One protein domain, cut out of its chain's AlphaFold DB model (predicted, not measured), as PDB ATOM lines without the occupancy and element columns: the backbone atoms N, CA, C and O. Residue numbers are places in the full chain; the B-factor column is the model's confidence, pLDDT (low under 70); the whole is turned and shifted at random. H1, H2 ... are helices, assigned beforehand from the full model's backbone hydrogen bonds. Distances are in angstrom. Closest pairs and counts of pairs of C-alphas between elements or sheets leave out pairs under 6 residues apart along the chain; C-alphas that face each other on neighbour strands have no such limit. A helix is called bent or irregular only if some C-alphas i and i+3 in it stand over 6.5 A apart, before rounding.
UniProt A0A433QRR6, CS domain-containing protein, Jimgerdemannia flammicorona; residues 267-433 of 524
ATOM      1  N   PRO A 267       0.890 -38.000 -36.213       88.56
ATOM      2  CA  PRO A 267       2.282 -38.230 -35.833       88.56
ATOM      3  C   PRO A 267       2.702 -39.706 -35.916       88.56
ATOM      4  O   PRO A 267       3.874 -39.970 -36.182       88.56
ATOM      5  N   GLU A 268       1.779 -40.655 -35.737       89.12
ATOM      6  CA  GLU A 268       2.016 -42.087 -35.955       89.12
ATOM      7  C   GLU A 268       2.321 -42.353 -37.424       89.12
ATOM      8  O   GLU A 268       3.337 -42.974 -37.733       89.12
ATOM      9  N   ALA A 269       1.504 -41.808 -38.331       90.00
ATOM     10  CA  ALA A 269       1.730 -41.920 -39.771       90.00
ATOM     11  C   ALA A 269       3.109 -41.367 -40.160       90.00
ATOM     12  O   ALA A 269       3.875 -42.025 -40.863       90.00
ATOM     13  N   CYS A 270       3.465 -40.187 -39.641       90.81
ATOM     14  CA  CYS A 270       4.781 -39.591 -39.866       90.81
ATOM     15  C   CYS A 270       5.913 -40.493 -39.344       90.81
ATOM     16  O   CYS A 270       6.901 -40.711 -40.042       90.81
ATOM     17  N   TYR A 271       5.775 -41.054 -38.140       92.81
ATOM     18  CA  TYR A 271       6.778 -41.962 -37.585       92.81
ATOM     19  C   TYR A 271       6.926 -43.244 -38.416       92.81
ATOM     20  O   TYR A 271       8.051 -43.646 -38.710       92.81
ATOM     21  N   ILE A 272       5.816 -43.861 -38.835       91.25
ATOM     22  CA  ILE A 272       5.818 -45.073 -39.668       91.25
ATOM     23  C   ILE A 272       6.522 -44.799 -40.995       91.25
ATOM     24  O   ILE A 272       7.450 -45.524 -41.351       91.25
ATOM     25  N   VAL A 273       6.150 -43.721 -41.691       91.56
ATOM     26  CA  VAL A 273       6.783 -43.327 -42.957       91.56
ATOM     27  C   VAL A 273       8.278 -43.068 -42.754       91.56
ATOM     28  O   VAL A 273       9.107 -43.568 -43.518       91.56
ATOM     29  N   GLY A 274       8.647 -42.361 -41.683       91.50
ATOM     30  CA  GLY A 274      10.044 -42.147 -41.320       91.50
ATOM     31  C   GLY A 274      10.809 -43.463 -41.159       91.50
ATOM     32  O   GLY A 274      11.853 -43.654 -41.780       91.50
ATOM     33  N   MET A 275      10.250 -44.415 -40.411       94.19
ATOM     34  CA  MET A 275      10.848 -45.736 -40.211       94.19
ATOM     35  C   MET A 275      10.955 -46.549 -41.500       94.19
ATOM     36  O   MET A 275      11.978 -47.195 -41.709       94.19
ATOM     37  N   THR A 276       9.956 -46.500 -42.385       92.56
ATOM     38  CA  THR A 276      10.022 -47.209 -43.676       92.56
ATOM     39  C   THR A 276      11.141 -46.687 -44.574       92.56
ATOM     40  O   THR A 276      11.775 -47.476 -45.272       92.56
ATOM     41  N   TYR A 277      11.447 -45.388 -44.510       91.50
ATOM     42  CA  TYR A 277      12.586 -44.808 -45.216       91.50
ATOM     43  C   TYR A 277      13.937 -45.149 -44.572       91.50
ATOM     44  O   TYR A 277      14.933 -45.256 -45.284       91.50
ATOM     45  N   VAL A 278      13.995 -45.357 -43.251       90.81
ATOM     46  CA  VAL A 278      15.213 -45.842 -42.574       90.81
ATOM     47  C   VAL A 278      15.509 -47.287 -42.957       90.81
ATOM     48  O   VAL A 278      16.644 -47.629 -43.289       90.81
ATOM     49  N   THR A 279      14.502 -48.157 -42.883       90.88
ATOM     50  CA  THR A 279      14.689 -49.591 -43.120       90.88
ATOM     51  C   THR A 279      14.853 -49.902 -44.604       90.88
ATOM     52  O   THR A 279      15.708 -50.721 -44.962       90.88
ATOM     53  N   GLY A 280      14.092 -49.212 -45.458       89.25
ATOM     54  CA  GLY A 280      13.904 -49.561 -46.862       89.25
ATOM     55  C   GLY A 280      13.047 -50.823 -46.985       89.25
ATOM     56  O   GLY A 280      13.316 -51.845 -46.355       89.25
ATOM     57  N   VAL A 281      12.005 -50.774 -47.813       88.62
ATOM     58  CA  VAL A 281      11.092 -51.902 -48.039       88.62
ATOM     59  C   VAL A 281      11.159 -52.298 -49.510       88.62
ATOM     60  O   VAL A 281      10.429 -51.773 -50.351       88.62
ATOM     61  N   LEU A 282      12.032 -53.263 -49.822       85.88
ATOM     62  CA  LEU A 282      12.263 -53.740 -51.193       85.88
ATOM     63  C   LEU A 282      10.998 -54.323 -51.840       85.88
ATOM     64  O   LEU A 282      10.758 -54.090 -53.021       85.88
ATOM     65  N   GLU A 283      10.150 -55.014 -51.069       85.19
ATOM     66  CA  GLU A 283       8.856 -55.529 -51.553       85.19
ATOM     67  C   GLU A 283       7.948 -54.401 -52.053       85.19
ATOM     68  O   GLU A 283       7.271 -54.531 -53.073       85.19
ATOM     69  N   ALA A 284       7.988 -53.257 -51.368       84.81
ATOM     70  CA  ALA A 284       7.269 -52.066 -51.773       84.81
ATOM     71  C   ALA A 284       8.025 -51.245 -52.839       84.81
ATOM     72  O   ALA A 284       7.481 -50.295 -53.394       84.81
ATOM     73  N   GLY A 285       9.254 -51.620 -53.202       87.38
ATOM     74  CA  GLY A 285      10.109 -50.819 -54.082       87.38
ATOM     75  C   GLY A 285      10.497 -49.473 -53.467       87.38
ATOM     76  O   GLY A 285      10.654 -48.500 -54.193       87.38
ATOM     77  N   ILE A 286      10.592 -49.406 -52.137       89.69
ATOM     78  CA  ILE A 286      10.979 -48.205 -51.396       89.69
ATOM     79  C   ILE A 286      12.423 -48.396 -50.951       89.69
ATOM     80  O   ILE A 286      12.695 -49.249 -50.101       89.69
ATOM     81  N   ALA A 287      13.348 -47.627 -51.516       90.31
ATOM     82  CA  ALA A 287      14.729 -47.639 -51.056       90.31
ATOM     83  C   ALA A 287      14.913 -46.825 -49.775       90.31
ATOM     84  O   ALA A 287      14.024 -46.097 -49.322       90.31
ATOM     85  N   ARG A 288      16.102 -46.961 -49.186       89.69
ATOM     86  CA  ARG A 288      16.477 -46.182 -48.011       89.69
ATOM     87  C   ARG A 288      16.657 -44.712 -48.395       89.69
ATOM     88  O   ARG A 288      17.323 -44.394 -49.380       89.69
ATOM     89  N   ASP A 289      16.081 -43.821 -47.593       90.12
ATOM     90  CA  ASP A 289      16.224 -42.368 -47.737       90.12
ATOM     91  C   ASP A 289      16.210 -41.702 -46.357       90.12
ATOM     92  O   ASP A 289      15.171 -41.366 -45.781       90.12
ATOM     93  N   TYR A 290      17.400 -41.499 -45.805       88.06
ATOM     94  CA  TYR A 290      17.554 -40.946 -44.465       88.06
ATOM     95  C   TYR A 290      17.114 -39.476 -44.367       88.06
ATOM     96  O   TYR A 290      16.718 -39.028 -43.290       88.06
ATOM     97  N   ILE A 291      17.128 -38.722 -45.472       86.75
ATOM     98  CA  ILE A 291      16.694 -37.319 -45.477       86.75
ATOM     99  C   ILE A 291      15.177 -37.255 -45.366       86.75
ATOM    100  O   ILE A 291      14.648 -36.492 -44.552       86.75
ATOM    101  N   GLN A 292      14.463 -38.080 -46.137       89.12
ATOM    102  CA  GLN A 292      13.015 -38.192 -45.978       89.12
ATOM    103  C   GLN A 292      12.670 -38.725 -44.591       89.12
ATOM    104  O   GLN A 292      11.792 -38.160 -43.942       89.12
ATOM    105  N   ALA A 293      13.401 -39.721 -44.082       90.38
ATOM    106  CA  ALA A 293      13.193 -40.212 -42.723       90.38
ATOM    107  C   ALA A 293      13.255 -39.085 -41.678       90.38
ATOM    108  O   ALA A 293      12.299 -38.883 -40.926       90.38
ATOM    109  N   LEU A 294      14.329 -38.286 -41.684       88.88
ATOM    110  CA  LEU A 294      14.483 -37.136 -40.787       88.88
ATOM    111  C   LEU A 294      13.385 -36.086 -40.981       88.88
ATOM    112  O   LEU A 294      12.900 -35.518 -40.003       88.88
ATOM    113  N   ARG A 295      12.957 -35.832 -42.223       92.38
ATOM    114  CA  ARG A 295      11.852 -34.908 -42.511       92.38
ATOM    115  C   ARG A 295      10.560 -35.360 -41.831       92.38
ATOM    116  O   ARG A 295       9.903 -34.539 -41.188       92.38
ATOM    117  N   TYR A 296      10.202 -36.636 -41.941       91.75
ATOM    118  CA  TYR A 296       8.989 -37.161 -41.315       91.75
ATOM    119  C   TYR A 296       9.114 -37.277 -39.793       91.75
ATOM    120  O   TYR A 296       8.158 -36.947 -39.094       91.75
ATOM    121  N   PHE A 297      10.284 -37.628 -39.251       91.75
ATOM    122  CA  PHE A 297      10.509 -37.584 -37.801       91.75
ATOM    123  C   PHE A 297      10.388 -36.164 -37.244       91.75
ATOM    124  O   PHE A 297       9.708 -35.952 -36.241       91.75
ATOM    125  N   ASN A 298      10.971 -35.171 -37.919       90.38
ATOM    126  CA  ASN A 298      10.810 -33.769 -37.545       90.38
ATOM    127  C   ASN A 298       9.341 -33.339 -37.613       90.38
ATOM    128  O   ASN A 298       8.856 -32.678 -36.697       90.38
ATOM    129  N   ARG A 299       8.605 -33.760 -38.646       90.44
ATOM    130  CA  ARG A 299       7.165 -33.498 -38.756       90.44
ATOM    131  C   ARG A 299       6.378 -34.121 -37.599       90.44
ATOM    132  O   ARG A 299       5.587 -33.417 -36.982       90.44
ATOM    133  N   ALA A 300       6.635 -35.383 -37.253       88.00
ATOM    134  CA  ALA A 300       6.001 -36.058 -36.116       88.00
ATOM    135  C   ALA A 300       6.247 -35.311 -34.794       88.00
ATOM    136  O   ALA A 300       5.329 -35.122 -33.993       88.00
ATOM    137  N   MET A 301       7.476 -34.831 -34.576       87.56
ATOM    138  CA  MET A 301       7.795 -34.010 -33.409       87.56
ATOM    139  C   MET A 301       7.038 -32.678 -33.424       87.56
ATOM    140  O   MET A 301       6.408 -32.336 -32.434       87.56
ATOM    141  N   VAL A 302       7.030 -31.945 -34.541       87.25
ATOM    142  CA  VAL A 302       6.312 -30.660 -34.647       87.25
ATOM    143  C   VAL A 302       4.816 -30.820 -34.364       87.25
ATOM    144  O   VAL A 302       4.235 -29.978 -33.688       87.25
ATOM    145  N   LEU A 303       4.201 -31.915 -34.819       85.38
ATOM    146  CA  LEU A 303       2.790 -32.205 -34.545       85.38
ATOM    147  C   LEU A 303       2.518 -32.532 -33.074       85.38
ATOM    148  O   LEU A 303       1.416 -32.303 -32.586       85.38
ATOM    149  N   THR A 304       3.501 -33.077 -32.361       85.56
ATOM    150  CA  THR A 304       3.335 -33.500 -30.965       85.56
ATOM    151  C   THR A 304       3.685 -32.401 -29.969       85.56
ATOM    152  O   THR A 304       3.045 -32.344 -28.923       85.56
ATOM    153  N   VAL A 305       4.620 -31.500 -30.300       83.19
ATOM    154  CA  VAL A 305       5.103 -30.408 -29.428       83.19
ATOM    155  C   VAL A 305       3.987 -29.597 -28.757       83.19
ATOM    156  O   VAL A 305       4.074 -29.436 -27.545       83.19
ATOM    157  N   PRO A 306       2.915 -29.145 -29.442       84.31
ATOM    158  CA  PRO A 306       1.855 -28.357 -28.798       84.31
ATOM    159  C   PRO A 306       1.131 -29.082 -27.654       84.31
ATOM    160  O   PRO A 306       0.529 -28.448 -26.795       84.31
ATOM    161  N   PHE A 307       1.175 -30.417 -27.647       80.00
ATOM    162  CA  PHE A 307       0.560 -31.262 -26.622       80.00
ATOM    163  C   PHE A 307       1.545 -31.664 -25.522       80.00
ATOM    164  O   PHE A 307       1.175 -32.363 -24.574       80.00
ATOM    165  N   LEU A 308       2.811 -31.275 -25.659       77.31
ATOM    166  CA  LEU A 308       3.845 -31.536 -24.683       77.31
ATOM    167  C   LEU A 308       3.974 -30.312 -23.780       77.31
ATOM    168  O   LEU A 308       4.501 -29.284 -24.175       77.31
ATOM    169  N   ASP A 309       3.530 -30.454 -22.535       72.25
ATOM    170  CA  ASP A 309       3.883 -29.548 -21.437       72.25
ATOM    171  C   ASP A 309       5.367 -29.738 -21.060       72.25
ATOM    172  O   ASP A 309       5.720 -30.420 -20.091       72.25
ATOM    173  N   ILE A 310       6.238 -29.295 -21.960       67.38
ATOM    174  CA  ILE A 310       7.669 -29.090 -21.775       67.38
ATOM    175  C   ILE A 310       7.770 -27.568 -21.782       67.38
ATOM    176  O   ILE A 310       7.284 -26.972 -22.740       67.38
ATOM    177  N   GLY A 311       8.293 -26.945 -20.722       64.44
ATOM    178  CA  GLY A 311       8.388 -25.479 -20.632       64.44
ATOM    179  C   GLY A 311       9.110 -24.827 -21.824       64.44
ATOM    180  O   GLY A 311       9.504 -25.511 -22.768       64.44
ATOM    181  N   ASP A 312       9.296 -23.506 -21.780       62.19
ATOM    182  CA  ASP A 312       9.850 -22.729 -22.901       62.19
ATOM    183  C   ASP A 312      11.052 -23.396 -23.590       62.19
ATOM    184  O   ASP A 312      11.913 -23.997 -22.942       62.19
ATOM    185  N   HIS A 313      11.126 -23.251 -24.919       58.56
ATOM    186  CA  HIS A 313      12.158 -23.870 -25.761       58.56
ATOM    187  C   HIS A 313      13.592 -23.626 -25.261       58.56
ATOM    188  O   HIS A 313      14.439 -24.510 -25.412       58.56
ATOM    189  N   ASP A 314      13.841 -22.471 -24.640       55.28
ATOM    190  CA  ASP A 314      15.153 -22.066 -24.124       55.28
ATOM    191  C   ASP A 314      15.477 -22.666 -22.742       55.28
ATOM    192  O   ASP A 314      16.645 -22.770 -22.364       55.28
ATOM    193  N   ALA A 315      14.463 -23.100 -21.989       61.28
ATOM    194  CA  ALA A 315      14.604 -23.677 -20.653       61.28
ATOM    195  C   ALA A 315      13.605 -24.831 -20.439       61.28
ATOM    196  O   ALA A 315      12.704 -24.740 -19.597       61.28
ATOM    197  N   PRO A 316      13.751 -25.945 -21.182       68.62
ATOM    198  CA  PRO A 316      12.804 -27.041 -21.108       68.62
ATOM    199  C   PRO A 316      12.831 -27.663 -19.713       68.62
ATOM    200  O   PRO A 316      13.866 -28.149 -19.258       68.62
ATOM    201  N   THR A 317      11.680 -27.696 -19.044       74.38
ATOM    202  CA  THR A 317      11.534 -28.346 -17.739       74.38
ATOM    203  C   THR A 317      11.585 -29.866 -17.911       74.38
ATOM    204  O   THR A 317      10.655 -30.456 -18.475       74.38
ATOM    205  N   PRO A 318      12.647 -30.540 -17.443       77.31
ATOM    206  CA  PRO A 318      12.814 -31.964 -17.665       77.31
ATOM    207  C   PRO A 318      11.830 -32.759 -16.809       77.31
ATOM    208  O   PRO A 318      11.731 -32.583 -15.595       77.31
ATOM    209  N   ARG A 319      11.112 -33.687 -17.441       81.56
ATOM    210  CA  ARG A 319      10.111 -34.523 -16.776       81.56
ATOM    211  C   ARG A 319      10.761 -35.673 -16.030       81.56
ATOM    212  O   ARG A 319      11.663 -36.326 -16.545       81.56
ATOM    213  N   ASN A 320      10.271 -35.973 -14.835       81.81
ATOM    214  CA  ASN A 320      10.800 -37.051 -13.994       81.81
ATOM    215  C   ASN A 320       9.893 -38.291 -14.005       81.81
ATOM    216  O   ASN A 320       9.699 -38.932 -12.977       81.81
ATOM    217  N   ARG A 321       9.309 -38.609 -15.167       86.38
ATOM    218  CA  ARG A 321       8.489 -39.805 -15.403       86.38
ATOM    219  C   ARG A 321       8.687 -40.313 -16.835       86.38
ATOM    220  O   ARG A 321       9.037 -39.497 -17.688       86.38
ATOM    221  N   PRO A 322       8.465 -41.607 -17.113       86.19
ATOM    222  CA  PRO A 322       8.476 -42.124 -18.480       86.19
ATOM    223  C   PRO A 322       7.330 -41.539 -19.338       86.19
ATOM    224  O   PRO A 322       6.349 -41.019 -18.789       86.19
ATOM    225  N   PRO A 323       7.428 -41.631 -20.680       86.25
ATOM    226  CA  PRO A 323       6.378 -41.183 -21.593       86.25
ATOM    227  C   PRO A 323       5.128 -42.073 -21.496       86.25
ATOM    228  O   PRO A 323       5.161 -43.277 -21.761       86.25
ATOM    229  N   GLU A 324       3.993 -41.469 -21.157       85.00
ATOM    230  CA  GLU A 324       2.724 -42.166 -20.923       85.00
ATOM    231  C   GLU A 324       1.760 -42.004 -22.096       85.00
ATOM    232  O   GLU A 324       1.113 -42.975 -22.500       85.00
ATOM    233  N   THR A 325       1.687 -40.801 -22.665       85.38
ATOM    234  CA  THR A 325       0.762 -40.501 -23.757       85.38
ATOM    235  C   THR A 325       1.314 -40.964 -25.103       85.38
ATOM    236  O   THR A 325       2.520 -41.111 -25.308       85.38
ATOM    237  N   VAL A 326       0.413 -41.184 -26.059       80.44
ATOM    238  CA  VAL A 326       0.781 -41.544 -27.435       80.44
ATOM    239  C   VAL A 326       1.637 -40.444 -28.083       80.44
ATOM    240  O   VAL A 326       2.638 -40.744 -28.728       80.44
ATOM    241  N   THR A 327       1.308 -39.172 -27.836       82.88
ATOM    242  CA  THR A 327       2.066 -38.015 -28.339       82.88
ATOM    243  C   THR A 327       3.481 -37.951 -27.765       82.88
ATOM    244  O   THR A 327       4.434 -37.767 -28.520       82.88
ATOM    245  N   GLU A 328       3.646 -38.181 -26.458       87.44
ATOM    246  CA  GLU A 328       4.960 -38.263 -25.805       87.44
ATOM    247  C   GLU A 328       5.814 -39.375 -26.412       87.44
ATOM    248  O   GLU A 328       7.000 -39.178 -26.669       87.44
ATOM    249  N   ARG A 329       5.215 -40.540 -26.680       88.44
ATOM    250  CA  ARG A 329       5.930 -41.677 -27.268       88.44
ATOM    251  C   ARG A 329       6.403 -41.374 -28.682       88.44
ATOM    252  O   ARG A 329       7.583 -41.561 -28.950       88.44
ATOM    253  N   PHE A 330       5.542 -40.854 -29.557       87.69
ATOM    254  CA  PHE A 330       5.954 -40.539 -30.929       87.69
ATOM    255  C   PHE A 330       6.974 -39.407 -31.001       87.69
ATOM    256  O   PHE A 330       7.897 -39.493 -31.812       87.69
ATOM    257  N   PHE A 331       6.884 -38.402 -30.124       89.12
ATOM    258  CA  PHE A 331       7.939 -37.401 -29.988       89.12
ATOM    259  C   PHE A 331       9.269 -38.057 -29.598       89.12
ATOM    260  O   PHE A 331      10.273 -37.901 -30.293       89.12
ATOM    261  N   CYS A 332       9.267 -38.838 -28.511       91.06
ATOM    262  CA  CYS A 332      10.458 -39.503 -27.991       91.06
ATOM    263  C   CYS A 332      11.093 -40.440 -29.016       91.06
ATOM    264  O   CYS A 332      12.311 -40.387 -29.185       91.06
ATOM    265  N   SER A 333      10.291 -41.270 -29.685       90.75
ATOM    266  CA  SER A 333      10.744 -42.232 -30.689       90.75
ATOM    267  C   SER A 333      11.282 -41.534 -31.933       90.75
ATOM    268  O   SER A 333      12.361 -41.886 -32.393       90.75
ATOM    269  N   SER A 334      10.604 -40.500 -32.439       90.44
ATOM    270  CA  SER A 334      11.074 -39.741 -33.610       90.44
ATOM    271  C   SER A 334      12.387 -39.012 -33.323       90.44
ATOM    272  O   SER A 334      13.327 -39.074 -34.118       90.44
ATOM    273  N   ALA A 335      12.490 -38.376 -32.153       91.69
ATOM    274  CA  ALA A 335      13.722 -37.747 -31.696       91.69
ATOM    275  C   ALA A 335      14.842 -38.779 -31.497       91.69
ATOM    276  O   ALA A 335      15.975 -38.561 -31.914       91.69
ATOM    277  N   PHE A 336      14.529 -39.931 -30.902       95.56
ATOM    278  CA  PHE A 336      15.493 -41.005 -30.687       95.56
ATOM    279  C   PHE A 336      16.070 -41.545 -31.999       95.56
ATOM    280  O   PHE A 336      17.292 -41.633 -32.128       95.56
ATOM    281  N   GLN A 337      15.204 -41.839 -32.975       94.12
ATOM    282  CA  GLN A 337      15.606 -42.321 -34.297       94.12
ATOM    283  C   GLN A 337      16.401 -41.271 -35.072       94.12
ATOM    284  O   GLN A 337      17.415 -41.595 -35.682       94.12
ATOM    285  N   SER A 338      16.011 -39.996 -34.985       90.81
ATOM    286  CA  SER A 338      16.787 -38.903 -35.583       90.81
ATOM    287  C   SER A 338      18.202 -38.846 -35.008       90.81
ATOM    288  O   SER A 338      19.168 -38.716 -35.755       90.81
ATOM    289  N   GLY A 339      18.343 -39.015 -33.687       92.06
ATOM    290  CA  GLY A 339      19.653 -39.074 -33.045       92.06
ATOM    291  C   GLY A 339      20.499 -40.271 -33.492       92.06
ATOM    292  O   GLY A 339      21.704 -40.122 -33.661       92.06
ATOM    293  N   LEU A 340      19.885 -41.433 -33.752       92.50
ATOM    294  CA  LEU A 340      20.593 -42.591 -34.316       92.50
ATOM    295  C   LEU A 340      21.095 -42.321 -35.739       92.50
ATOM    296  O   LEU A 340      22.259 -42.591 -36.018       92.50
ATOM    297  N   ILE A 341      20.260 -41.728 -36.600       88.88
ATOM    298  CA  ILE A 341      20.655 -41.359 -37.970       88.88
ATOM    299  C   ILE A 341      21.852 -40.408 -37.948       88.88
ATOM    300  O   ILE A 341      22.806 -40.617 -38.688       88.88
ATOM    301  N   TYR A 342      21.830 -39.379 -37.095       92.38
ATOM    302  CA  TYR A 342      22.960 -38.457 -36.990       92.38
ATOM    303  C   TYR A 342      24.189 -39.103 -36.350       92.38
ATOM    304  O   TYR A 342      25.299 -38.795 -36.764       92.38
ATOM    305  N   LEU A 343      24.043 -40.016 -35.386       93.19
ATOM    306  CA  LEU A 343      25.206 -40.687 -34.804       93.19
ATOM    307  C   LEU A 343      25.928 -41.558 -35.841       93.19
ATOM    308  O   LEU A 343      27.157 -41.544 -35.904       93.19
ATOM    309  N   GLU A 344      25.169 -42.357 -36.587       90.12
ATOM    310  CA  GLU A 344      25.721 -43.355 -37.504       90.12
ATOM    311  C   GLU A 344      26.065 -42.757 -38.872       90.12
ATOM    312  O   GLU A 344      27.033 -43.181 -39.503       90.12
ATOM    313  N   GLY A 345      25.313 -41.747 -39.314       89.44
ATOM    314  CA  GLY A 345      25.304 -41.308 -40.703       89.44
ATOM    315  C   GLY A 345      24.684 -42.363 -41.622       89.44
ATOM    316  O   GLY A 345      24.091 -43.349 -41.187       89.44
ATOM    317  N   THR A 346      24.807 -42.157 -42.929       90.00
ATOM    318  CA  THR A 346      24.462 -43.178 -43.920       90.00
ATOM    319  C   THR A 346      25.538 -44.271 -43.928       90.00
ATOM    320  O   THR A 346      26.697 -43.949 -44.186       90.00
ATOM    321  N   PRO A 347      25.181 -45.548 -43.694       87.00
ATOM    322  CA  PRO A 347      26.127 -46.658 -43.781       87.00
ATOM    323  C   PRO A 347      26.740 -46.796 -45.180       87.00
ATOM    324  O   PRO A 347      26.042 -46.626 -46.179       87.00
ATOM    325  N   ASP A 348      28.014 -47.186 -45.257       82.00
ATOM    326  CA  ASP A 348      28.715 -47.397 -46.536       82.00
ATOM    327  C   ASP A 348      28.059 -48.488 -47.408       82.00
ATOM    328  O   ASP A 348      28.166 -48.465 -48.633       82.00
ATOM    329  N   ASP A 349      27.382 -49.456 -46.783       82.38
ATOM    330  CA  ASP A 349      26.660 -50.558 -47.427       82.38
ATOM    331  C   ASP A 349      25.164 -50.263 -47.643       82.38
ATOM    332  O   ASP A 349      24.412 -51.133 -48.091       82.38
ATOM    333  N   ALA A 350      24.704 -49.048 -47.326       80.75
ATOM    334  CA  ALA A 350      23.312 -48.677 -47.515       80.75
ATOM    335  C   ALA A 350      22.957 -48.631 -49.006       80.75
ATOM    336  O   ALA A 350      23.505 -47.851 -49.784       80.75
ATOM    337  N   GLN A 351      21.976 -49.445 -49.396       81.38
ATOM    338  CA  GLN A 351      21.421 -49.418 -50.742       81.38
ATOM    339  C   GLN A 351      20.473 -48.219 -50.888       81.38
ATOM    340  O   GLN A 351      19.319 -48.262 -50.453       81.38
ATOM    341  N   LEU A 352      21.007 -47.141 -51.458       82.69
ATOM    342  CA  LEU A 352      20.297 -45.905 -51.771       82.69
ATOM    343  C   LEU A 352      19.813 -45.906 -53.228       82.69
ATOM    344  O   LEU A 352      20.476 -46.466 -54.103       82.69
ATOM    345  N   ASP A 353      18.687 -45.243 -53.483       80.38
ATOM    346  CA  ASP A 353      18.273 -44.905 -54.848       80.38
ATOM    347  C   ASP A 353      19.179 -43.814 -55.438       80.38
ATOM    348  O   ASP A 353      19.783 -43.029 -54.706       80.38
ATOM    349  N   GLU A 354      19.227 -43.710 -56.771       74.94
ATOM    350  CA  GLU A 354      20.073 -42.746 -57.502       74.94
ATOM    351  C   GLU A 354      19.843 -41.277 -57.090       74.94
ATOM    352  O   GLU A 354      20.720 -40.433 -57.268       74.94
ATOM    353  N   THR A 355      18.668 -40.962 -56.538       76.69
ATOM    354  CA  THR A 355      18.284 -39.615 -56.092       76.69
ATOM    355  C   THR A 355      18.526 -39.353 -54.605       76.69
ATOM    356  O   THR A 355      18.453 -38.200 -54.177       76.69
ATOM    357  N   SER A 356      18.770 -40.397 -53.809       81.31
ATOM    358  CA  SER A 356      18.928 -40.288 -52.357       81.31
ATOM    359  C   SER A 356      20.333 -39.805 -52.008       81.31
ATOM    360  O   SER A 356      21.331 -40.342 -52.484       81.31
ATOM    361  N   GLN A 357      20.426 -38.787 -51.153       80.56
ATOM    362  CA  GLN A 357      21.713 -38.252 -50.707       80.56
ATOM    363  C   GLN A 357      22.163 -38.932 -49.411       80.56
ATOM    364  O   GLN A 357      21.342 -39.287 -48.560       80.56
ATOM    365  N   SER A 358      23.476 -39.083 -49.253       85.88
ATOM    366  CA  SER A 358      24.066 -39.558 -48.007       85.88
ATOM    367  C   SER A 358      24.073 -38.461 -46.943       85.88
ATOM    368  O   SER A 358      24.200 -37.268 -47.227       85.88
ATOM    369  N   ILE A 359      23.949 -38.884 -45.691       88.88
ATOM    370  CA  ILE A 359      24.024 -38.042 -44.503       88.88
ATOM    371  C   ILE A 359      25.338 -38.346 -43.795       88.88
ATOM    372  O   ILE A 359      25.644 -39.503 -43.508       88.88
ATOM    373  N   ALA A 360      26.117 -37.307 -43.508       90.19
ATOM    374  CA  ALA A 360      27.329 -37.445 -42.714       90.19
ATOM    375  C   ALA A 360      26.984 -37.662 -41.235       90.19
ATOM    376  O   ALA A 360      26.026 -37.082 -40.723       90.19
ATOM    377  N   ALA A 361      27.792 -38.471 -40.547       91.25
ATOM    378  CA  ALA A 361      27.676 -38.627 -39.106       91.25
ATOM    379  C   ALA A 361      27.969 -37.291 -38.397       91.25
ATOM    380  O   ALA A 361      29.016 -36.676 -38.607       91.25
ATOM    381  N   ASP A 362      27.050 -36.875 -37.532       93.44
ATOM    382  CA  ASP A 362      27.128 -35.707 -36.667       93.44
ATOM    383  C   ASP A 362      26.750 -36.103 -35.222       93.44
ATOM    384  O   ASP A 362      25.576 -36.104 -34.829       93.44
ATOM    385  N   PRO A 363      27.744 -36.454 -34.387       92.62
ATOM    386  CA  PRO A 363      27.493 -36.837 -33.003       92.62
ATOM    387  C   PRO A 363      26.958 -35.681 -32.143       92.62
ATOM    388  O   PRO A 363      26.312 -35.952 -31.130       92.62
ATOM    389  N   VAL A 364      27.194 -34.418 -32.521       93.19
ATOM    390  CA  VAL A 364      26.689 -33.243 -31.789       93.19
ATOM    391  C   VAL A 364      25.175 -33.172 -31.950       93.19
ATOM    392  O   VAL A 364      24.441 -33.146 -30.959       93.19
ATOM    393  N   MET A 365      24.702 -33.264 -33.194       89.69
ATOM    394  CA  MET A 365      23.273 -33.314 -33.501       89.69
ATOM    395  C   MET A 365      22.598 -34.525 -32.850       89.69
ATOM    396  O   MET A 365      21.509 -34.398 -32.285       89.69
ATOM    397  N   ALA A 366      23.257 -35.689 -32.838       92.50
ATOM    398  CA  ALA A 366      22.736 -36.872 -32.154       92.50
ATOM    399  C   ALA A 366      22.433 -36.611 -30.667       92.50
ATOM    400  O   ALA A 366      21.356 -36.964 -30.170       92.50
ATOM    401  N   ILE A 367      23.352 -35.936 -29.964       92.50
ATOM    402  CA  ILE A 367      23.174 -35.554 -28.559       92.50
ATOM    403  C   ILE A 367      21.983 -34.613 -28.393       92.50
ATOM    404  O   ILE A 367      21.204 -34.794 -27.458       92.50
ATOM    405  N   GLU A 368      21.815 -33.621 -29.268       90.88
ATOM    406  CA  GLU A 368      20.698 -32.673 -29.175       90.88
ATOM    407  C   GLU A 368      19.340 -33.368 -29.283       90.88
ATOM    408  O   GLU A 368      18.457 -33.159 -28.445       90.88
ATOM    409  N   TYR A 369      19.177 -34.242 -30.275       88.88
ATOM    410  CA  TYR A 369      17.943 -35.000 -30.467       88.88
ATOM    411  C   TYR A 369      17.650 -35.934 -29.286       88.88
ATOM    412  O   TYR A 369      16.516 -35.997 -28.796       88.88
ATOM    413  N   TRP A 370      18.668 -36.610 -28.750       93.06
ATOM    414  CA  TRP A 370      18.488 -37.428 -27.553       93.06
ATOM    415  C   TRP A 370      18.209 -36.606 -26.301       93.06
ATOM    416  O   TRP A 370      17.379 -37.026 -25.497       93.06
ATOM    417  N   ARG A 371      18.797 -35.417 -26.144       91.56
ATOM    418  CA  ARG A 371      18.443 -34.498 -25.052       91.56
ATOM    419  C   ARG A 371      16.968 -34.112 -25.121       91.56
ATOM    420  O   ARG A 371      16.284 -34.233 -24.107       91.56
ATOM    421  N   ARG A 372      16.448 -33.756 -26.303       89.62
ATOM    422  CA  ARG A 372      15.013 -33.453 -26.498       89.62
ATOM    423  C   ARG A 372      14.126 -34.619 -26.054       89.62
ATOM    424  O   ARG A 372      13.199 -34.433 -25.277       89.62
ATOM    425  N   SER A 373      14.452 -35.837 -26.478       91.25
ATOM    426  CA  SER A 373      13.733 -37.060 -26.083       91.25
ATOM    427  C   SER A 373      13.847 -37.359 -24.570       91.25
ATOM    428  O   SER A 373      12.874 -37.716 -23.904       91.25
ATOM    429  N   ALA A 374      15.029 -37.157 -23.981       91.62
ATOM    430  CA  ALA A 374      15.299 -37.402 -22.563       91.62
ATOM    431  C   ALA A 374      14.629 -36.383 -21.622       91.62
ATOM    432  O   ALA A 374      14.304 -36.711 -20.475       91.62
ATOM    433  N   VAL A 375      14.396 -35.155 -22.095       89.12
ATOM    434  CA  VAL A 375      13.600 -34.133 -21.396       89.12
ATOM    435  C   VAL A 375      12.160 -34.606 -21.209       89.12
ATOM    436  O   VAL A 375      11.605 -34.431 -20.128       89.12
ATOM    437  N   VAL A 376      11.579 -35.273 -22.209       88.56
ATOM    438  CA  VAL A 376      10.209 -35.815 -22.137       88.56
ATOM    439  C   VAL A 376      10.117 -37.056 -21.247       88.56
ATOM    440  O   VAL A 376       9.027 -37.404 -20.797       88.56
ATOM    441  N   GLY A 377      11.255 -37.681 -20.935       90.00
ATOM    442  CA  GLY A 377      11.340 -38.832 -20.038       90.00
ATOM    443  C   GLY A 377      11.795 -40.128 -20.704       90.00
ATOM    444  O   GLY A 377      11.657 -41.196 -20.111       90.00
ATOM    445  N   HIS A 378      12.337 -40.082 -21.926       92.00
ATOM    446  CA  HIS A 378      12.839 -41.283 -22.594       92.00
ATOM    447  C   HIS A 378      14.148 -41.785 -21.957       92.00
ATOM    448  O   HIS A 378      15.214 -41.183 -22.124       92.00
ATOM    449  N   ALA A 379      14.073 -42.914 -21.243       91.88
ATOM    450  CA  ALA A 379      15.192 -43.479 -20.488       91.88
ATOM    451  C   ALA A 379      16.394 -43.851 -21.376       91.88
ATOM    452  O   ALA A 379      17.529 -43.504 -21.051       91.88
ATOM    453  N   GLN A 380      16.152 -44.483 -22.531       91.62
ATOM    454  CA  GLN A 380      17.217 -44.865 -23.465       91.62
ATOM    455  C   GLN A 380      17.947 -43.645 -24.039       91.62
ATOM    456  O   GLN A 380      19.165 -43.670 -24.189       91.62
ATOM    457  N   SER A 381      17.229 -42.555 -24.323       93.50
ATOM    458  CA  SER A 381      17.863 -41.322 -24.805       93.50
ATOM    459  C   SER A 381      18.750 -40.709 -23.724       93.50
ATOM    460  O   SER A 381      19.876 -40.318 -24.011       93.50
ATOM    461  N   ALA A 382      18.283 -40.683 -22.469       92.62
ATOM    462  CA  ALA A 382      19.088 -40.217 -21.341       92.62
ATOM    463  C   ALA A 382      20.361 -41.065 -21.167       92.62
ATOM    464  O   ALA A 382      21.443 -40.520 -20.965       92.62
ATOM    465  N   PHE A 383      20.245 -42.388 -21.313       92.69
ATOM    466  CA  PHE A 383      21.387 -43.299 -21.277       92.69
ATOM    467  C   PHE A 383      22.383 -43.004 -22.405       92.69
ATOM    468  O   PHE A 383      23.578 -42.863 -22.146       92.69
ATOM    469  N   ASN A 384      21.900 -42.836 -23.640       93.06
ATOM    470  CA  ASN A 384      22.752 -42.527 -24.786       93.06
ATOM    471  C   ASN A 384      23.487 -41.190 -24.603       93.06
ATOM    472  O   ASN A 384      24.684 -41.125 -24.862       93.06
ATOM    473  N   VAL A 385      22.829 -40.149 -24.079       93.00
ATOM    474  CA  VAL A 385      23.497 -38.877 -23.741       93.00
ATOM    475  C   VAL A 385      24.609 -39.092 -22.708       93.00
ATOM    476  O   VAL A 385      25.700 -38.543 -22.862       93.00
ATOM    477  N   GLY A 386      24.379 -39.935 -21.695       91.62
ATOM    478  CA  GLY A 386      25.409 -40.313 -20.723       91.62
ATOM    479  C   GLY A 386      26.617 -41.003 -21.364       91.62
ATOM    480  O   GLY A 386      27.759 -40.670 -21.049       91.62
ATOM    481  N   ILE A 387      26.386 -41.907 -22.322       91.00
ATOM    482  CA  ILE A 387      27.454 -42.569 -23.092       91.00
ATOM    483  C   ILE A 387      28.250 -41.565 -23.934       91.00
ATOM    484  O   ILE A 387      29.476 -41.666 -24.003       91.00
ATOM    485  N   MET A 388      27.580 -40.590 -24.554       91.56
ATOM    486  CA  MET A 388      28.250 -39.564 -25.360       91.56
ATOM    487  C   MET A 388      29.186 -38.702 -24.508       91.56
ATOM    488  O   MET A 388      30.346 -38.526 -24.878       91.56
ATOM    489  N   HIS A 389      28.725 -38.264 -23.330       90.94
ATOM    490  CA  HIS A 389      29.548 -37.543 -22.349       90.94
ATOM    491  C   HIS A 389      30.725 -38.377 -21.841       90.94
ATOM    492  O   HIS A 389      31.846 -37.882 -21.769       90.94
ATOM    493  N   LEU A 390      30.505 -39.660 -21.537       89.69
ATOM    494  CA  LEU A 390      31.558 -40.545 -21.030       89.69
ATOM    495  C   LEU A 390      32.692 -40.739 -22.046       89.69
ATOM    496  O   LEU A 390      33.861 -40.798 -21.666       89.69
ATOM    497  N   ASN A 391      32.333 -40.850 -23.325       88.06
ATOM    498  CA  ASN A 391      33.279 -41.094 -24.408       88.06
ATOM    499  C   ASN A 391      33.878 -39.806 -24.998       88.06
ATOM    500  O   ASN A 391      34.877 -39.895 -25.708       88.06
ATOM    501  N   GLY A 392      33.280 -38.639 -24.733       86.75
ATOM    502  CA  GLY A 392      33.636 -37.379 -25.392       86.75
ATOM    503  C   GLY A 392      33.268 -37.358 -26.880       86.75
ATOM    504  O   GLY A 392      33.890 -36.651 -27.665       86.75
ATOM    505  N   ASN A 393      32.290 -38.163 -27.308       83.88
ATOM    506  CA  ASN A 393      31.865 -38.195 -28.706       83.88
ATOM    507  C   ASN A 393      31.038 -36.936 -29.016       83.88
ATOM    508  O   ASN A 393      30.034 -36.701 -28.352       83.88
ATOM    509  N   GLY A 394      31.424 -36.157 -30.032       79.38
ATOM    510  CA  GLY A 394      30.754 -34.885 -30.349       79.38
ATOM    511  C   GLY A 394      31.007 -33.787 -29.313       79.38
ATOM    512  O   GLY A 394      30.191 -32.885 -29.162       79.38
ATOM    513  N   MET A 395      32.105 -33.885 -28.561       84.75
ATOM    514  CA  MET A 395      32.522 -32.907 -27.556       84.75
ATOM    515  C   MET A 395      34.038 -32.745 -27.605       84.75
ATOM    516  O   MET A 395      34.743 -33.636 -28.079       84.75
ATOM    517  N   ASP A 396      34.542 -31.636 -27.065       80.62
ATOM    518  CA  ASP A 396      35.986 -31.396 -27.006       80.62
ATOM    519  C   ASP A 396      36.693 -32.382 -26.063       80.62
ATOM    520  O   ASP A 396      37.807 -32.819 -26.345       80.62
ATOM    521  N   MET A 397      36.051 -32.753 -24.945       80.75
ATOM    522  CA  MET A 397      36.597 -33.660 -23.929       80.75
ATOM    523  C   MET A 397      35.487 -34.490 -23.257       80.75
ATOM    524  O   MET A 397      34.359 -34.011 -23.128       80.75
ATOM    525  N   PRO A 398      35.788 -35.715 -22.782       88.38
ATOM    526  CA  PRO A 398      34.841 -36.517 -22.013       88.38
ATOM    527  C   PRO A 398      34.525 -35.886 -20.649       88.38
ATOM    528  O   PRO A 398      35.431 -35.490 -19.912       88.38
ATOM    529  N   ASP A 399      33.246 -35.885 -20.273       89.25
ATOM    530  CA  ASP A 399      32.741 -35.362 -19.002       89.25
ATOM    531  C   ASP A 399      32.075 -36.478 -18.186       89.25
ATOM    532  O   ASP A 399      30.919 -36.862 -18.384       89.25
ATOM    533  N   ARG A 400      32.830 -37.027 -17.229       88.00
ATOM    534  CA  ARG A 400      32.343 -38.117 -16.368       88.00
ATOM    535  C   ARG A 400      31.264 -37.659 -15.390       88.00
ATOM    536  O   ARG A 400      30.449 -38.487 -14.986       88.00
ATOM    537  N   TRP A 401      31.272 -36.385 -14.993       88.00
ATOM    538  CA  TRP A 401      30.287 -35.845 -14.058       88.00
ATOM    539  C   TRP A 401      28.921 -35.731 -14.733       88.00
ATOM    540  O   TRP A 401      27.925 -36.234 -14.214       88.00
ATOM    541  N   GLU A 402      28.880 -35.160 -15.937       88.69
ATOM    542  CA  GLU A 402      27.650 -35.118 -16.730       88.69
ATOM    543  C   GLU A 402      27.175 -36.523 -17.107       88.69
ATOM    544  O   GLU A 402      25.993 -36.836 -16.948       88.69
ATOM    545  N   ALA A 403      28.081 -37.418 -17.516       90.12
ATOM    546  CA  ALA A 403      27.727 -38.809 -17.788       90.12
ATOM    547  C   ALA A 403      27.025 -39.475 -16.590       90.12
ATOM    548  O   ALA A 403      25.972 -40.092 -16.753       90.12
ATOM    549  N   ALA A 404      27.568 -39.296 -15.379       88.56
ATOM    550  CA  ALA A 404      26.988 -39.801 -14.138       88.56
ATOM    551  C   ALA A 404      25.560 -39.277 -13.900       88.56
ATOM    552  O   ALA A 404      24.659 -40.069 -13.615       88.56
ATOM    553  N   ARG A 405      25.328 -37.970 -14.081       89.38
ATOM    554  CA  ARG A 405      23.993 -37.357 -13.948       89.38
ATOM    555  C   ARG A 405      22.982 -37.958 -14.924       89.38
ATOM    556  O   ARG A 405      21.867 -38.313 -14.527       89.38
ATOM    557  N   TRP A 406      23.370 -38.101 -16.192       90.69
ATOM    558  CA  TRP A 406      22.512 -38.661 -17.239       90.69
ATOM    559  C   TRP A 406      22.208 -40.148 -17.018       90.69
ATOM    560  O   TRP A 406      21.061 -40.559 -17.203       90.69
ATOM    561  N   PHE A 407      23.169 -40.940 -16.530       89.94
ATOM    562  CA  PHE A 407      22.914 -42.331 -16.142       89.94
ATOM    563  C   PHE A 407      21.957 -42.439 -14.956       89.94
ATOM    564  O   PHE A 407      21.006 -43.221 -15.013       89.94
ATOM    565  N   THR A 408      22.121 -41.623 -13.907       88.50
ATOM    566  CA  THR A 408      21.162 -41.626 -12.793       88.50
ATOM    567  C   THR A 408      19.759 -41.259 -13.274       88.50
ATOM    568  O   THR A 408      18.779 -41.877 -12.850       88.50
ATOM    569  N   ARG A 409      19.647 -40.286 -14.186       88.50
ATOM    570  CA  ARG A 409      18.372 -39.912 -14.805       88.50
ATOM    571  C   ARG A 409      17.760 -41.071 -15.589       88.50
ATOM    572  O   ARG A 409      16.594 -41.385 -15.369       88.50
ATOM    573  N   ALA A 410      18.534 -41.729 -16.451       90.44
ATOM    574  CA  ALA A 410      18.083 -42.892 -17.210       90.44
ATOM    575  C   ALA A 410      17.549 -43.994 -16.285       90.44
ATOM    576  O   ALA A 410      16.454 -44.500 -16.505       90.44
ATOM    577  N   ARG A 411      18.263 -44.288 -15.190       87.94
ATOM    578  CA  ARG A 411      17.842 -45.274 -14.186       87.94
ATOM    579  C   ARG A 411      16.547 -44.890 -13.472       87.94
ATOM    580  O   ARG A 411      15.742 -45.762 -13.174       87.94
ATOM    581  N   LYS A 412      16.347 -43.600 -13.173       86.94
ATOM    582  CA  LYS A 412      15.097 -43.102 -12.569       86.94
ATOM    583  C   LYS A 412      13.909 -43.229 -13.534       86.94
ATOM    584  O   LYS A 412      12.800 -43.488 -13.081       86.94
ATOM    585  N   LEU A 413      14.138 -43.036 -14.835       87.50
ATOM    586  CA  LEU A 413      13.108 -43.113 -15.878       87.50
ATOM    587  C   LEU A 413      12.804 -44.555 -16.325       87.50
ATOM    588  O   LEU A 413      11.704 -44.823 -16.803       87.50
ATOM    589  N   ASP A 414      13.757 -45.478 -16.173       87.00
ATOM    590  CA  ASP A 414      13.633 -46.892 -16.543       87.00
ATOM    591  C   ASP A 414      12.798 -47.686 -15.524       87.00
ATOM    592  O   ASP A 414      13.315 -48.410 -14.670       87.00
ATOM    593  N   VAL A 415      11.473 -47.542 -15.612       80.25
ATOM    594  CA  VAL A 415      10.514 -48.261 -14.752       80.25
ATOM    595  C   VAL A 415      10.516 -49.771 -15.027       80.25
ATOM    596  O   VAL A 415      10.276 -50.563 -14.118       80.25
ATOM    597  N   GLU A 416      10.807 -50.175 -16.264       75.25
ATOM    598  CA  GLU A 416      10.796 -51.577 -16.702       75.25
ATOM    599  C   GLU A 416      12.076 -52.332 -16.306       75.25
ATOM    600  O   GLU A 416      12.092 -53.562 -16.285       75.25
ATOM    601  N   GLY A 417      13.142 -51.607 -15.949       77.25
ATOM    602  CA  GLY A 417      14.437 -52.183 -15.594       77.25
ATOM    603  C   GLY A 417      15.215 -52.721 -16.798       77.25
ATOM    604  O   GLY A 417      16.147 -53.504 -16.607       77.25
ATOM    605  N   SER A 418      14.847 -52.314 -18.017       78.75
ATOM    606  CA  SER A 418      15.470 -52.766 -19.266       78.75
ATOM    607  C   SER A 418      16.943 -52.345 -19.355       78.75
ATOM    608  O   SER A 418      17.791 -53.094 -19.838       78.75
ATOM    609  N   LEU A 419      17.270 -51.175 -18.808       74.81
ATOM    610  CA  LEU A 419      18.600 -50.566 -18.840       74.81
ATOM    611  C   LEU A 419      19.373 -50.754 -17.536       74.81
ATOM    612  O   LEU A 419      20.556 -50.434 -17.445       74.81
ATOM    613  N   ARG A 420      18.730 -51.292 -16.498       62.78
ATOM    614  CA  ARG A 420      19.335 -51.448 -15.172       62.78
ATOM    615  C   ARG A 420      20.576 -52.348 -15.170       62.78
ATOM    616  O   ARG A 420      21.464 -52.127 -14.357       62.78
ATOM    617  N   ALA A 421      20.656 -53.324 -16.077       60.44
ATOM    618  CA  ALA A 421      21.804 -54.227 -16.199       60.44
ATOM    619  C   ALA A 421      23.015 -53.606 -16.920       60.44
ATOM    620  O   ALA A 421      24.129 -54.104 -16.774       60.44
ATOM    621  N   SER A 422      22.818 -52.535 -17.697       66.38
ATOM    622  CA  SER A 422      23.878 -51.866 -18.465       66.38
ATOM    623  C   SER A 422      24.439 -50.618 -17.774       66.38
ATOM    624  O   SER A 422      25.367 -49.999 -18.296       66.38
ATOM    625  N   MET A 423      23.911 -50.248 -16.600       67.69
ATOM    626  CA  MET A 423      24.314 -49.059 -15.848       67.69
ATOM    627  C   MET A 423      25.148 -49.402 -14.602       67.69
ATOM    628  O   MET A 423      24.863 -50.395 -13.932       67.69
ATOM    629  N   PRO A 424      26.138 -48.570 -14.222       65.88
ATOM    630  CA  PRO A 424      26.901 -48.777 -12.994       65.88
ATOM    631  C   PRO A 424      26.007 -48.656 -11.750       65.88
ATOM    632  O   PRO A 424      25.304 -47.663 -11.568       65.88
ATOM    633  N   GLU A 425      26.051 -49.659 -10.871       59.22
ATOM    634  CA  GLU A 425      25.151 -49.777  -9.714       59.22
ATOM    635  C   GLU A 425      25.468 -48.774  -8.581       59.22
ATOM    636  O   GLU A 425      24.595 -48.448  -7.780       59.22
ATOM    637  N   THR A 426      26.694 -48.239  -8.549       63.59
ATOM    638  CA  THR A 426      27.252 -47.384  -7.481       63.59
ATOM    639  C   THR A 426      27.146 -45.873  -7.736       63.59
ATOM    640  O   THR A 426      27.773 -45.081  -7.036       63.59
ATOM    641  N   LEU A 427      26.386 -45.442  -8.745       67.06
ATOM    642  CA  LEU A 427      26.204 -44.022  -9.058       67.06
ATOM    643  C   LEU A 427      25.194 -43.360  -8.101       67.06
ATOM    644  O   LEU A 427      23.984 -43.554  -8.226       67.06
ATOM    645  N   GLU A 428      25.702 -42.553  -7.163       64.31
ATOM    646  CA  GLU A 428      24.922 -41.792  -6.164       64.31
ATOM    647  C   GLU A 428      24.764 -40.299  -6.513       64.31
ATOM    648  O   GLU A 428      24.456 -39.477  -5.655       64.31
ATOM    649  N   VAL A 429      24.972 -39.910  -7.773       79.19
ATOM    650  CA  VAL A 429      24.822 -38.506  -8.189       79.19
ATOM    651  C   VAL A 429      23.354 -38.217  -8.484       79.19
ATOM    652  O   VAL A 429      22.785 -38.827  -9.392       79.19
ATOM    653  N   GLU A 430      22.731 -37.292  -7.748       78.31
ATOM    654  CA  GLU A 430      21.394 -36.801  -8.092       78.31
ATOM    655  C   GLU A 430      21.405 -36.116  -9.463       78.31
ATOM    656  O   GLU A 430      22.357 -35.442  -9.843       78.31
ATOM    657  N   TRP A 431      20.347 -36.317 -10.249       76.75
ATOM    658  CA  TRP A 431      20.342 -35.873 -11.646       76.75
ATOM    659  C   TRP A 431      20.386 -34.337 -11.768       76.75
ATOM    660  O   TRP A 431      20.904 -33.806 -12.745       76.75
ATOM    661  N   ASP A 432      19.851 -33.640 -10.775       75.69
ATOM    662  CA  ASP A 432      19.772 -32.193 -10.599       75.69
ATOM    663  C   ASP A 432      20.915 -31.623  -9.745       75.69
ATOM    664  O   ASP A 432      20.954 -30.419  -9.495       75.69
ATOM    665  N   ALA A 433      21.881 -32.456  -9.342       81.31
ATOM    666  CA  ALA A 433      23.055 -31.991  -8.615       81.31
ATOM    667  C   ALA A 433      23.874 -31.002  -9.462       81.31
ATOM    668  O   ALA A 433      24.238 -31.288 -10.609       81.31
TER     669      ALA A 433
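Overview. This is residues 267 to 433 of the 524 residues of the protein "CS domain-containing protein" of Jimgerdemannia flammicorona (UniProt A0A433QRR6). Six helices zigzag in stacked turns, each folding back on the one before, from H1 at one end of the row of hairpins to H6 at the other; H1, H2 and H3 make a triangle, and the long H3 is near the middle. H1 to H5 form an up-and-down bundle, helices side by side with alternating directions. The printed part has 167 residues, six named helices from H1 to H6 and no named strand: all helix. It is compact, with a radius of gyration of the C-alphas of 16.5 A and spans of 51 by 35 by 31 A.

Arrangement. Start at H1, residues 267 to 279; it forms a hairpin with H2, residues 290 to 307, at a shallow tilt of 20 degrees, their closest C-alphas, Gly 274 and Ala 293, 4.0 A apart. The hub is H3, residues 326 to 344: it touches H2 at Phe 297 and Ser 334, C-alphas 4.7 A apart, and H4, residues 363 to 376, at Gly 339 and Ala 366, 3.9 A. H3 also touches H1, with its residues 327 to 334 alone; C-alphas 271 and 334 are closest, 6.3 A. H5, residues 379 to 391, runs opposite ways to H4 at a steep tilt, only just, of 35.1 degrees. H6, residues 400 to 413, touches H5 at Gly 386 and Ala 403, 4.0 A between C-alphas; H1 and H6 are apart. Every O i to N i+4 pair is within hydrogen-bond range in H1, H3, H5 and H6; H2 has 12 of 14, H4 9 of 10.

Along the chain. Find C-alpha 267 at (2.282, -38.230, -35.833), where H1 begins, 18.3 A long. H2 spans 26.5 A and is irregular, only just: C-alphas 303 and 306 are 7.0 A apart. H3 spans 27.0 A, H4 20.4 A, H5 18.7 A and H6 19.9 A, ending at C-alpha 413 (13.108, -43.113, -15.878).

Size, cuts and confidence. The C-alphas of Glu 354 and Glu 428, the two farthest apart, are 51.6 A apart. The printed part has no cut; the links H2 to H3 and H3 to H4 are long. Look for pLDDT under 70 at residues 310 to 316 and 420 to 428.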